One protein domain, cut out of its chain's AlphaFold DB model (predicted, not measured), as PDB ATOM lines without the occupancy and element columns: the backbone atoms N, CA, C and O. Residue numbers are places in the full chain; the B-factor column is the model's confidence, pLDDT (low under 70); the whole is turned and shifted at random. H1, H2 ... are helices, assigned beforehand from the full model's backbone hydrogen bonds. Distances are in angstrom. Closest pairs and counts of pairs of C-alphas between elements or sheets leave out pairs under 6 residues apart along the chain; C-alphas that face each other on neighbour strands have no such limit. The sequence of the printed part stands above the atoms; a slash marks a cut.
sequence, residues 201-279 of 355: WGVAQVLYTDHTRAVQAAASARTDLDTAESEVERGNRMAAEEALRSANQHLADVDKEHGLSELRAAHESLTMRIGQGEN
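What this domain is: This is residues 201 to 279 of the 355 residues of the protein "RsdA_SigD_bd domain-containing protein" of Saccharopolyspora sp. 16K309 (UniProt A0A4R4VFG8). Three helices, H2, H3 and H4, run lengthwise in an up-and-down bundle that makes a rod, with H2 and H3 as a close hairpin and H4 along both. The short helix H1 sits at one end of the rod, folded back near the beginning of H2 and away from H3 and H4. The printed part has 79 residues with four named helices, H1, H2, H3 and H4 in chain order, and no named strand; its class is all helix. It is only just loose, close to compact, with a radius of gyration of the C-alphas of 14.0 A and spans of 49 by 20 by 15 A.

Where its parts are: H1 is residues 201 to 207, beginning at C-alpha 201 at (187.045, 186.054, 192.838). H2, residues 209 to 233, is 36.3 A from first to last C-alpha. H3, residues 237 to 250, is 20.1 A long. H4, residues 260 to 279, is 29.2 A long and ends at C-alpha 279 at (200.348, 222.804, 170.773).

How they stand to each other: H2 and H3 touch as a helical hairpin, opposite ways at a shallow tilt of 11 degrees; their closest C-alphas, of Ala 228 and Ala 240, are 4.1 A apart. H3 and H4 form another hairpin, at a shallow tilt of 20 degrees; H4 touches H3 with residues 267 to 274 alone, and the closest C-alphas, of Leu 244 and His 267, are 6.8 A apart. H4 touches H2 the same way at 22 degrees, a shallow tilt, with the C-alphas of Leu 225 and His 267 closest at 6.8 A. H1 and H2 are close but not clearly touching, with the C-alphas of Gln 205 and Thr 212 closest at 5.7 A. H1 is apart from H3 and H4. In H1, H2 and H3 every O i to N i+4 pair is within hydrogen-bond range; in H4, 15 of 16 are.

The domain as a whole: The two C-alphas farthest apart, of Leu 207 and Asn 279, are 49.5 A apart. The printed part has no cut and no long link. The mean pLDDT of the printed part is 89.5; residues 277 to 279 are under 70.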
ATOM      1  N   TRP A 201     185.678 185.583 193.098       81.50
ATOM      2  CA  TRP A 201     187.045 186.054 192.838       81.50
ATOM      3  C   TRP A 201     188.100 185.342 193.693       81.50
ATOM      4  O   TRP A 201     189.143 184.953 193.174       81.50
ATOM      5  N   GLY A 202     187.823 185.098 194.979       80.94
ATOM      6  CA  GLY A 202     188.769 184.414 195.875       80.94
ATOM      7  C   GLY A 202     189.090 182.979 195.436       80.94
ATOM      8  O   GLY A 202     190.231 182.534 195.541       80.94
ATOM      9  N   VAL A 203     188.112 182.270 194.860       80.12
ATOM     10  CA  VAL A 203     188.316 180.926 194.293       80.12
ATOM     11  C   VAL A 203     189.088 181.013 192.973       80.12
ATOM     12  O   VAL A 203     190.017 180.234 192.746       80.12
ATOM     13  N   ALA A 204     188.763 181.996 192.128       78.94
ATOM     14  CA  ALA A 204     189.500 182.254 190.894       78.94
ATOM     15  C   ALA A 204     190.976 182.608 191.164       78.94
ATOM     16  O   ALA A 204     191.849 182.144 190.434       78.94
ATOM     17  N   GLN A 205     191.281 183.348 192.237       81.50
ATOM     18  CA  GLN A 205     192.655 183.684 192.625       81.50
ATOM     19  C   GLN A 205     193.490 182.450 192.990       81.50
ATOM     20  O   GLN A 205     194.675 182.413 192.671       81.50
ATOM     21  N   VAL A 206     192.893 181.431 193.617       84.69
ATOM     22  CA  VAL A 206     193.598 180.190 193.989       84.69
ATOM     23  C   VAL A 206     193.757 179.246 192.793       84.69
ATOM     24  O   VAL A 206     194.824 178.662 192.612       84.69
ATOM     25  N   LEU A 207     192.720 179.095 191.962       79.88
ATOM     26  CA  LEU A 207     192.725 178.153 190.832       79.88
ATOM     27  C   LEU A 207     193.387 178.712 189.562       79.88
ATOM     28  O   LEU A 207     193.927 177.950 188.760       79.88
ATOM     29  N   TYR A 208     193.351 180.031 189.373       80.44
ATOM     30  CA  TYR A 208     193.779 180.726 188.160       80.44
ATOM     31  C   TYR A 208     194.610 181.976 188.502       80.44
ATOM     32  O   TYR A 208     194.312 183.084 188.054       80.44
ATOM     33  N   THR A 209     195.669 181.802 189.297       84.50
ATOM     34  CA  THR A 209     196.579 182.871 189.766       84.50
ATOM     35  C   THR A 209     197.077 183.803 188.651       84.50
ATOM     36  O   THR A 209     197.060 185.022 188.801       84.50
ATOM     37  N   ASP A 210     197.494 183.242 187.517       82.56
ATOM     38  CA  ASP A 210     198.045 183.996 186.381       82.56
ATOM     39  C   ASP A 210     196.948 184.791 185.646       82.56
ATOM     40  O   ASP A 210     197.081 185.987 185.389       82.56
ATOM     41  N   HIS A 211     195.793 184.152 185.421       83.69
ATOM     42  CA  HIS A 211     194.624 184.778 184.795       83.69
ATOM     43  C   HIS A 211     194.057 185.906 185.662       83.69
ATOM     44  O   HIS A 211     193.763 186.987 185.162       83.69
ATOM     45  N   THR A 212     193.929 185.684 186.972       85.50
ATOM     46  CA  THR A 212     193.432 186.707 187.902       85.50
ATOM     47  C   THR A 212     194.409 187.870 188.045       85.50
ATOM     48  O   THR A 212     193.963 189.013 188.107       85.50
ATOM     49  N   ARG A 213     195.727 187.643 187.965       87.06
ATOM     50  CA  ARG A 213     196.693 188.746 187.832       87.06
ATOM     51  C   ARG A 213     196.436 189.574 186.568       87.06
ATOM     52  O   ARG A 213     196.386 190.799 186.673       87.06
ATOM     53  N   ALA A 214     196.216 188.941 185.415       88.62
ATOM     54  CA  ALA A 214     195.927 189.649 184.166       88.62
ATOM     55  C   ALA A 214     194.588 190.415 184.197       88.62
ATOM     56  O   ALA A 214     194.533 191.569 183.768       88.62
ATOM     57  N   VAL A 215     193.526 189.823 184.762       88.88
ATOM     58  CA  VAL A 215     192.226 190.490 184.983       88.88
ATOM     59  C   VAL A 215     192.380 191.695 185.917       88.88
ATOM     60  O   VAL A 215     191.857 192.771 185.630       88.88
ATOM     61  N   GLN A 216     193.113 191.541 187.024       91.81
ATOM     62  CA  GLN A 216     193.343 192.617 187.988       91.81
ATOM     63  C   GLN A 216     194.168 193.751 187.371       91.81
ATOM     64  O   GLN A 216     193.790 194.913 187.502       91.81
ATOM     65  N   ALA A 217     195.237 193.428 186.637       93.94
ATOM     66  CA  ALA A 217     196.019 194.406 185.889       93.94
ATOM     67  C   ALA A 217     195.161 195.139 184.840       93.94
ATOM     68  O   ALA A 217     195.287 196.353 184.686       93.94
ATOM     69  N   ALA A 218     194.238 194.442 184.166       91.50
ATOM     70  CA  ALA A 218     193.322 195.055 183.205       91.50
ATOM     71  C   ALA A 218     192.351 196.025 183.892       91.50
ATOM     72  O   ALA A 218     192.134 197.127 183.393       91.50
ATOM     73  N   ALA A 219     191.801 195.645 185.049       92.31
ATOM     74  CA  ALA A 219     190.934 196.506 185.848       92.31
ATOM     75  C   ALA A 219     191.676 197.762 186.340       92.31
ATOM     76  O   ALA A 219     191.194 198.872 186.119       92.31
ATOM     77  N   SER A 220     192.876 197.610 186.911       94.94
ATOM     78  CA  SER A 220     193.717 198.739 187.336       94.94
ATOM     79  C   SER A 220     194.089 199.658 186.168       94.94
ATOM     80  O   SER A 220     193.976 200.874 186.293       94.94
ATOM     81  N   ALA A 221     194.441 199.099 185.004       95.12
ATOM     82  CA  ALA A 221     194.714 199.885 183.804       95.12
ATOM     83  C   ALA A 221     193.487 200.685 183.325       95.12
ATOM     84  O   ALA A 221     193.654 201.827 182.902       95.12
ATOM     85  N   ARG A 222     192.262 200.137 183.417       94.44
ATOM     86  CA  ARG A 222     191.024 200.891 183.122       94.44
ATOM     87  C   ARG A 222     190.841 202.055 184.095       94.44
ATOM     88  O   ARG A 222     190.708 203.185 183.647       94.44
ATOM     89  N   THR A 223     190.930 201.806 185.403       96.50
ATOM     90  CA  THR A 223     190.784 202.852 186.432       96.50
ATOM     91  C   THR A 223     191.811 203.978 186.280       96.50
ATOM     92  O   THR A 223     191.469 205.150 186.441       96.50
ATOM     93  N   ASP A 224     193.055 203.652 185.929       95.81
ATOM     94  CA  ASP A 224     194.089 204.651 185.653       95.81
ATOM     95  C   ASP A 224     193.785 205.472 184.384       95.81
ATOM     96  O   ASP A 224     194.004 206.684 184.374       95.81
ATOM     97  N   LEU A 225     193.240 204.852 183.329       95.94
ATOM     98  CA  LEU A 225     192.819 205.554 182.109       95.94
ATOM     99  C   LEU A 225     191.603 206.461 182.347       95.94
ATOM    100  O   LEU A 225     191.634 207.613 181.919       95.94
ATOM    101  N   ASP A 226     190.592 205.994 183.084       96.31
ATOM    102  CA  ASP A 226     189.422 206.795 183.479       96.31
ATOM    103  C   ASP A 226     189.851 207.996 184.345       96.31
ATOM    104  O   ASP A 226     189.376 209.126 184.185       96.31
ATOM    105  N   THR A 227     190.811 207.770 185.251       96.06
ATOM    106  CA  THR A 227     191.412 208.828 186.073       96.06
ATOM    107  C   THR A 227     192.131 209.842 185.188       96.06
ATOM    108  O   THR A 227     191.874 211.041 185.316       96.06
ATOM    109  N   ALA A 228     192.974 209.378 184.260       96.06
ATOM    110  CA  ALA A 228     193.698 210.231 183.324       96.06
ATOM    111  C   ALA A 228     192.753 211.072 182.453       96.06
ATOM    112  O   ALA A 228     192.975 212.274 182.324       96.06
ATOM    113  N   GLU A 229     191.689 210.480 181.902       93.56
ATOM    114  CA  GLU A 229     190.669 211.196 181.127       93.56
ATOM    115  C   GLU A 229     190.021 212.298 181.974       93.56
ATOM    116  O   GLU A 229     190.072 213.475 181.610       93.56
ATOM    117  N   SER A 230     189.577 211.960 183.185       95.38
ATOM    118  CA  SER A 230     188.943 212.932 184.075       95.38
ATOM    119  C   SER A 230     189.871 214.086 184.506       95.38
ATOM    120  O   SER A 230     189.407 215.205 184.733       95.38
ATOM    121  N   GLU A 231     191.188 213.859 184.588       94.38
ATOM    122  CA  GLU A 231     192.184 214.916 184.814       94.38
ATOM    123  C   GLU A 231     192.452 215.754 183.548       94.38
ATOM    124  O   GLU A 231     192.702 216.958 183.664       94.38
ATOM    125  N   VAL A 232     192.320 215.179 182.343       92.75
ATOM    126  CA  VAL A 232     192.314 215.938 181.077       92.75
ATOM    127  C   VAL A 232     191.106 216.873 181.010       92.75
ATOM    128  O   VAL A 232     191.295 218.051 180.703       92.75
ATOM    129  N   GLU A 233     189.895 216.422 181.361       92.25
ATOM    130  CA  GLU A 233     188.719 217.309 181.427       92.25
ATOM    131  C   GLU A 233     188.863 218.425 182.476       92.25
ATOM    132  O   GLU A 233     188.363 219.533 182.270       92.25
ATOM    133  N   ARG A 234     189.574 218.175 183.585       92.94
ATOM    134  CA  ARG A 234     189.893 219.203 184.598       92.94
ATOM    135  C   ARG A 234     191.014 220.159 184.167       92.94
ATOM    136  O   ARG A 234     191.225 221.170 184.832       92.94
ATOM    137  N   GLY A 235     191.726 219.864 183.076       92.38
ATOM    138  CA  GLY A 235     192.888 220.626 182.599       92.38
ATOM    139  C   GLY A 235     194.200 220.330 183.342       92.38
ATOM    140  O   GLY A 235     195.214 220.989 183.101       92.38
ATOM    141  N   ASN A 236     194.220 219.327 184.221       93.19
ATOM    142  CA  ASN A 236     195.346 218.968 185.081       93.19
ATOM    143  C   ASN A 236     196.346 218.044 184.356       93.19
ATOM    144  O   ASN A 236     196.557 216.896 184.752       93.19
ATOM    145  N   ARG A 237     196.996 218.532 183.287       90.50
ATOM    146  CA  ARG A 237     197.830 217.678 182.409       90.50
ATOM    147  C   ARG A 237     198.913 216.862 183.133       90.50
ATOM    148  O   ARG A 237     199.051 215.684 182.832       90.50
ATOM    149  N   MET A 238     199.597 217.415 184.142       93.94
ATOM    150  CA  MET A 238     200.597 216.649 184.915       93.94
ATOM    151  C   MET A 238     200.001 215.434 185.650       93.94
ATOM    152  O   MET A 238     200.661 214.405 185.755       93.94
ATOM    153  N   ALA A 239     198.768 215.537 186.158       93.62
ATOM    154  CA  ALA A 239     198.098 214.426 186.836       93.62
ATOM    155  C   ALA A 239     197.623 213.367 185.829       93.62
ATOM    156  O   ALA A 239     197.781 212.172 186.073       93.62
ATOM    157  N   ALA A 240     197.134 213.798 184.661       94.81
ATOM    158  CA  ALA A 240     196.773 212.897 183.569       94.81
ATOM    159  C   ALA A 240     197.984 212.118 183.011       94.81
ATOM    160  O   ALA A 240     197.882 210.924 182.743       94.81
ATOM    161  N   GLU A 241     199.147 212.763 182.880       94.44
ATOM    162  CA  GLU A 241     200.402 212.120 182.458       94.44
ATOM    163  C   GLU A 241     200.943 211.117 183.492       94.44
ATOM    164  O   GLU A 241     201.564 210.118 183.120       94.44
ATOM    165  N   GLU A 242     200.713 211.356 184.787       97.00
ATOM    166  CA  GLU A 242     201.032 210.398 185.852       97.00
ATOM    167  C   GLU A 242     200.120 209.168 185.777       97.00
ATOM    168  O   GLU A 242     200.604 208.035 185.738       97.00
ATOM    169  N   ALA A 243     198.808 209.389 185.667       95.06
ATOM    170  CA  ALA A 243     197.814 208.328 185.558       95.06
ATOM    171  C   ALA A 243     198.014 207.472 184.289       95.06
ATOM    172  O   ALA A 243     198.026 206.247 184.379       95.06
ATOM    173  N   LEU A 244     198.325 208.074 183.130       95.88
ATOM    174  CA  LEU A 244     198.734 207.330 181.926       95.88
ATOM    175  C   LEU A 244     199.966 206.444 182.163       95.88
ATOM    176  O   LEU A 244     200.025 205.310 181.687       95.88
ATOM    177  N   ARG A 245     200.957 206.928 182.923       96.69
ATOM    178  CA  ARG A 245     202.158 206.140 183.239       96.69
ATOM    179  C   ARG A 245     201.853 204.973 184.176       96.69
ATOM    180  O   ARG A 245     202.502 203.933 184.056       96.69
ATOM    181  N   SER A 246     200.891 205.126 185.084       96.31
ATOM    182  CA  SER A 246     200.360 204.029 185.902       96.31
ATOM    183  C   SER A 246     199.629 203.002 185.027       96.31
ATOM    184  O   SER A 246     200.014 201.831 185.011       96.31
ATOM    185  N   ALA A 247     198.714 203.455 184.160       95.38
ATOM    186  CA  ALA A 247     198.006 202.596 183.209       95.38
ATOM    187  C   ALA A 247     198.967 201.777 182.333       95.38
ATOM    188  O   ALA A 247     198.765 200.580 182.135       95.38
ATOM    189  N   ASN A 248     200.046 202.395 181.839       95.25
ATOM    190  CA  ASN A 248     201.055 201.723 181.020       95.25
ATOM    191  C   ASN A 248     201.906 200.695 181.797       95.25
ATOM    192  O   ASN A 248     202.419 199.758 181.189       95.25
ATOM    193  N   GLN A 249     202.067 200.847 183.118       96.38
ATOM    194  CA  GLN A 249     202.704 199.823 183.958       96.38
ATOM    195  C   GLN A 249     201.779 198.618 184.126       96.38
ATOM    196  O   GLN A 249     202.203 197.493 183.876       96.38
ATOM    197  N   HIS A 250     200.506 198.848 184.457       93.31
ATOM    198  CA  HIS A 250     199.514 197.778 184.569       93.31
ATOM    199  C   HIS A 250     199.316 197.038 183.237       93.31
ATOM    200  O   HIS A 250     199.327 195.812 183.215       93.31
ATOM    201  N   LEU A 251     199.279 197.755 182.107       92.81
ATOM    202  CA  LEU A 251     199.227 197.202 180.744       92.81
ATOM    203  C   LEU A 251     200.334 196.190 180.396       92.81
ATOM    204  O   LEU A 251     200.163 195.434 179.440       92.81
ATOM    205  N   ALA A 252     201.464 196.174 181.111       90.81
ATOM    206  CA  ALA A 252     202.530 195.195 180.893       90.81
ATOM    207  C   ALA A 252     202.185 193.792 181.434       90.81
ATOM    208  O   ALA A 252     202.724 192.808 180.930       90.81
ATOM    209  N   ASP A 253     201.280 193.719 182.414       91.00
ATOM    210  CA  ASP A 253     200.816 192.492 183.076       91.00
ATOM    211  C   ASP A 253     199.458 191.991 182.527       91.00
ATOM    212  O   ASP A 253     198.926 190.997 183.016       91.00
ATOM    213  N   VAL A 254     198.874 192.665 181.524       90.88
ATOM    214  CA  VAL A 254     197.570 192.304 180.936       90.88
ATOM    215  C   VAL A 254     197.724 191.316 179.782       90.88
ATOM    216  O   VAL A 254     198.573 191.484 178.906       90.88
ATOM    217  N   ASP A 255     196.834 190.328 179.719       86.69
ATOM    218  CA  ASP A 255     196.783 189.368 178.622       86.69
ATOM    219  C   ASP A 255     195.958 189.842 177.418       86.69
ATOM    220  O   ASP A 255     195.070 190.698 177.493       86.69
ATOM    221  N   LYS A 256     196.213 189.227 176.258       83.75
ATOM    222  CA  LYS A 256     195.465 189.524 175.020       83.75
ATOM    223  C   LYS A 256     193.978 189.180 175.122       83.75
ATOM    224  O   LYS A 256     193.176 189.815 174.443       83.75
ATOM    225  N   GLU A 257     193.630 188.186 175.937       78.88
ATOM    226  CA  GLU A 257     192.248 187.738 176.154       78.88
ATOM    227  C   GLU A 257     191.428 188.787 176.933       78.88
ATOM    228  O   GLU A 257     190.227 188.912 176.717       78.88
ATOM    229  N   HIS A 258     192.084 189.631 177.740       82.50
ATOM    230  CA  HIS A 258     191.458 190.641 178.610       82.50
ATOM    231  C   HIS A 258     191.421 192.056 178.018       82.50
ATOM    232  O   HIS A 258     191.246 193.040 178.737       82.50
ATOM    233  N   GLY A 259     191.572 192.177 176.697       80.62
ATOM    234  CA  GLY A 259     191.417 193.452 175.994       80.62
ATOM    235  C   GLY A 259     192.660 194.348 175.985       80.62
ATOM    236  O   GLY A 259     192.525 195.553 175.780       80.62
ATOM    237  N   LEU A 260     193.877 193.798 176.133       90.94
ATOM    238  CA  LEU A 260     195.132 194.567 176.021       90.94
ATOM    239  C   LEU A 260     195.189 195.464 174.767       90.94
ATOM    240  O   LEU A 260     195.729 196.568 174.823       90.94
ATOM    241  N   SER A 261     194.633 195.027 173.633       90.50
ATOM    242  CA  SER A 261     194.579 195.833 172.405       90.50
ATOM    243  C   SER A 261     193.688 197.073 172.525       90.50
ATOM    244  O   SER A 261     194.032 198.119 171.984       90.50
ATOM    245  N   GLU A 262     192.563 196.962 173.230       90.25
ATOM    246  CA  GLU A 262     191.614 198.056 173.457       90.25
ATOM    247  C   GLU A 262     192.182 199.060 174.466       90.25
ATOM    248  O   GLU A 262     192.280 200.247 174.164       90.25
ATOM    249  N   LEU A 263     192.679 198.564 175.605       93.31
ATOM    250  CA  LEU A 263     193.385 199.357 176.617       93.31
ATOM    251  C   LEU A 263     194.566 200.140 176.023       93.31
ATOM    252  O   LEU A 263     194.765 201.314 176.334       93.31
ATOM    253  N   ARG A 264     195.341 199.511 175.130       95.44
ATOM    254  CA  ARG A 264     196.454 200.170 174.439       95.44
ATOM    255  C   ARG A 264     195.978 201.261 173.481       95.44
ATOM    256  O   ARG A 264     196.552 202.346 173.479       95.44
ATOM    257  N   ALA A 265     194.930 200.999 172.699       94.25
ATOM    258  CA  ALA A 265     194.349 201.995 171.801       94.25
ATOM    259  C   ALA A 265     193.787 203.200 172.581       94.25
ATOM    260  O   ALA A 265     194.020 204.346 172.192       94.25
ATOM    261  N   ALA A 266     193.127 202.957 173.719       91.94
ATOM    262  CA  ALA A 266     192.661 203.998 174.631       91.94
ATOM    263  C   ALA A 266     193.833 204.846 175.162       91.94
ATOM    264  O   ALA A 266     193.834 206.065 174.968       91.94
ATOM    265  N   HIS A 267     194.873 204.212 175.715       96.25
ATOM    266  CA  HIS A 267     196.096 204.882 176.174       96.25
ATOM    267  C   HIS A 267     196.749 205.744 175.076       96.25
ATOM    268  O   HIS A 267     197.087 206.907 175.308       96.25
ATOM    269  N   GLU A 268     196.919 205.205 173.864       95.25
ATOM    270  CA  GLU A 268     197.494 205.935 172.726       95.25
ATOM    271  C   GLU A 268     196.621 207.138 172.322       95.25
ATOM    272  O   GLU A 268     197.143 208.240 172.141       95.25
ATOM    273  N   SER A 269     195.293 206.976 172.270       92.94
ATOM    274  CA  SER A 269     194.356 208.060 171.943       92.94
ATOM    275  C   SER A 269     194.378 209.206 172.966       92.94
ATOM    276  O   SER A 269     194.385 210.383 172.590       92.94
ATOM    277  N   LEU A 270     194.464 208.882 174.259       93.00
ATOM    278  CA  LEU A 270     194.500 209.864 175.339       93.00
ATOM    279  C   LEU A 270     195.861 210.573 175.406       93.00
ATOM    280  O   LEU A 270     195.917 211.791 175.576       93.00
ATOM    281  N   THR A 271     196.950 209.845 175.137       94.56
ATOM    282  CA  THR A 271     198.292 210.425 174.956       94.56
ATOM    283  C   THR A 271     198.301 211.457 173.819       94.56
ATOM    284  O   THR A 271     198.847 212.551 173.978       94.56
ATOM    285  N   MET A 272     197.649 211.163 172.684       92.81
ATOM    286  CA  MET A 272     197.521 212.119 171.576       92.81
ATOM    287  C   MET A 272     196.684 213.351 171.954       92.81
ATOM    288  O   MET A 272     197.091 214.464 171.624       92.81
ATOM    289  N   ARG A 273     195.569 213.189 172.686       88.75
ATOM    290  CA  ARG A 273     194.754 214.315 173.197       88.75
ATOM    291  C   ARG A 273     195.588 215.280 174.049       88.75
ATOM    292  O   ARG A 273     195.546 216.489 173.820       88.75
ATOM    293  N   ILE A 274     196.379 214.755 174.987       91.75
ATOM    294  CA  ILE A 274     197.252 215.555 175.864       91.75
ATOM    295  C   ILE A 274     198.328 216.289 175.048       91.75
ATOM    296  O   ILE A 274     198.498 217.500 175.205       91.75
ATOM    297  N   GLY A 275     198.998 215.589 174.126       85.81
ATOM    298  CA  GLY A 275     200.020 216.178 173.252       85.81
ATOM    299  C   GLY A 275     199.476 217.210 172.255       85.81
ATOM    300  O   GLY A 275     200.163 218.173 171.913       85.81
ATOM    301  N   GLN A 276     198.226 217.077 171.804       82.38
ATOM    302  CA  GLN A 276     197.589 218.092 170.963       82.38
ATOM    303  C   GLN A 276     197.248 219.352 171.772       82.38
ATOM    304  O   GLN A 276     197.484 220.465 171.296       82.38
ATOM    305  N   GLY A 277     196.813 219.187 173.026       66.38
ATOM    306  CA  GLY A 277     196.600 220.287 173.970       66.38
ATOM    307  C   GLY A 277     197.858 221.114 174.269       66.38
ATOM    308  O   GLY A 277     197.740 222.308 174.529       66.38
ATOM    309  N   GLU A 278     199.062 220.538 174.179       60.47
ATOM    310  CA  GLU A 278     200.348 221.261 174.280       60.47
ATOM    311  C   GLU A 278     200.513 222.328 173.182       60.47
ATOM    312  O   GLU A 278     200.904 223.472 173.445       60.47
ATOM    313  N   ASN A 279     200.177 221.953 171.947       53.19
ATOM    314  CA  ASN A 279     200.348 222.804 170.773       53.19
ATOM    315  C   ASN A 279     199.367 223.989 170.783       53.19
ATOM    316  O   ASN A 279     199.738 225.085 170.365       53.19
TER     317      ASN A 279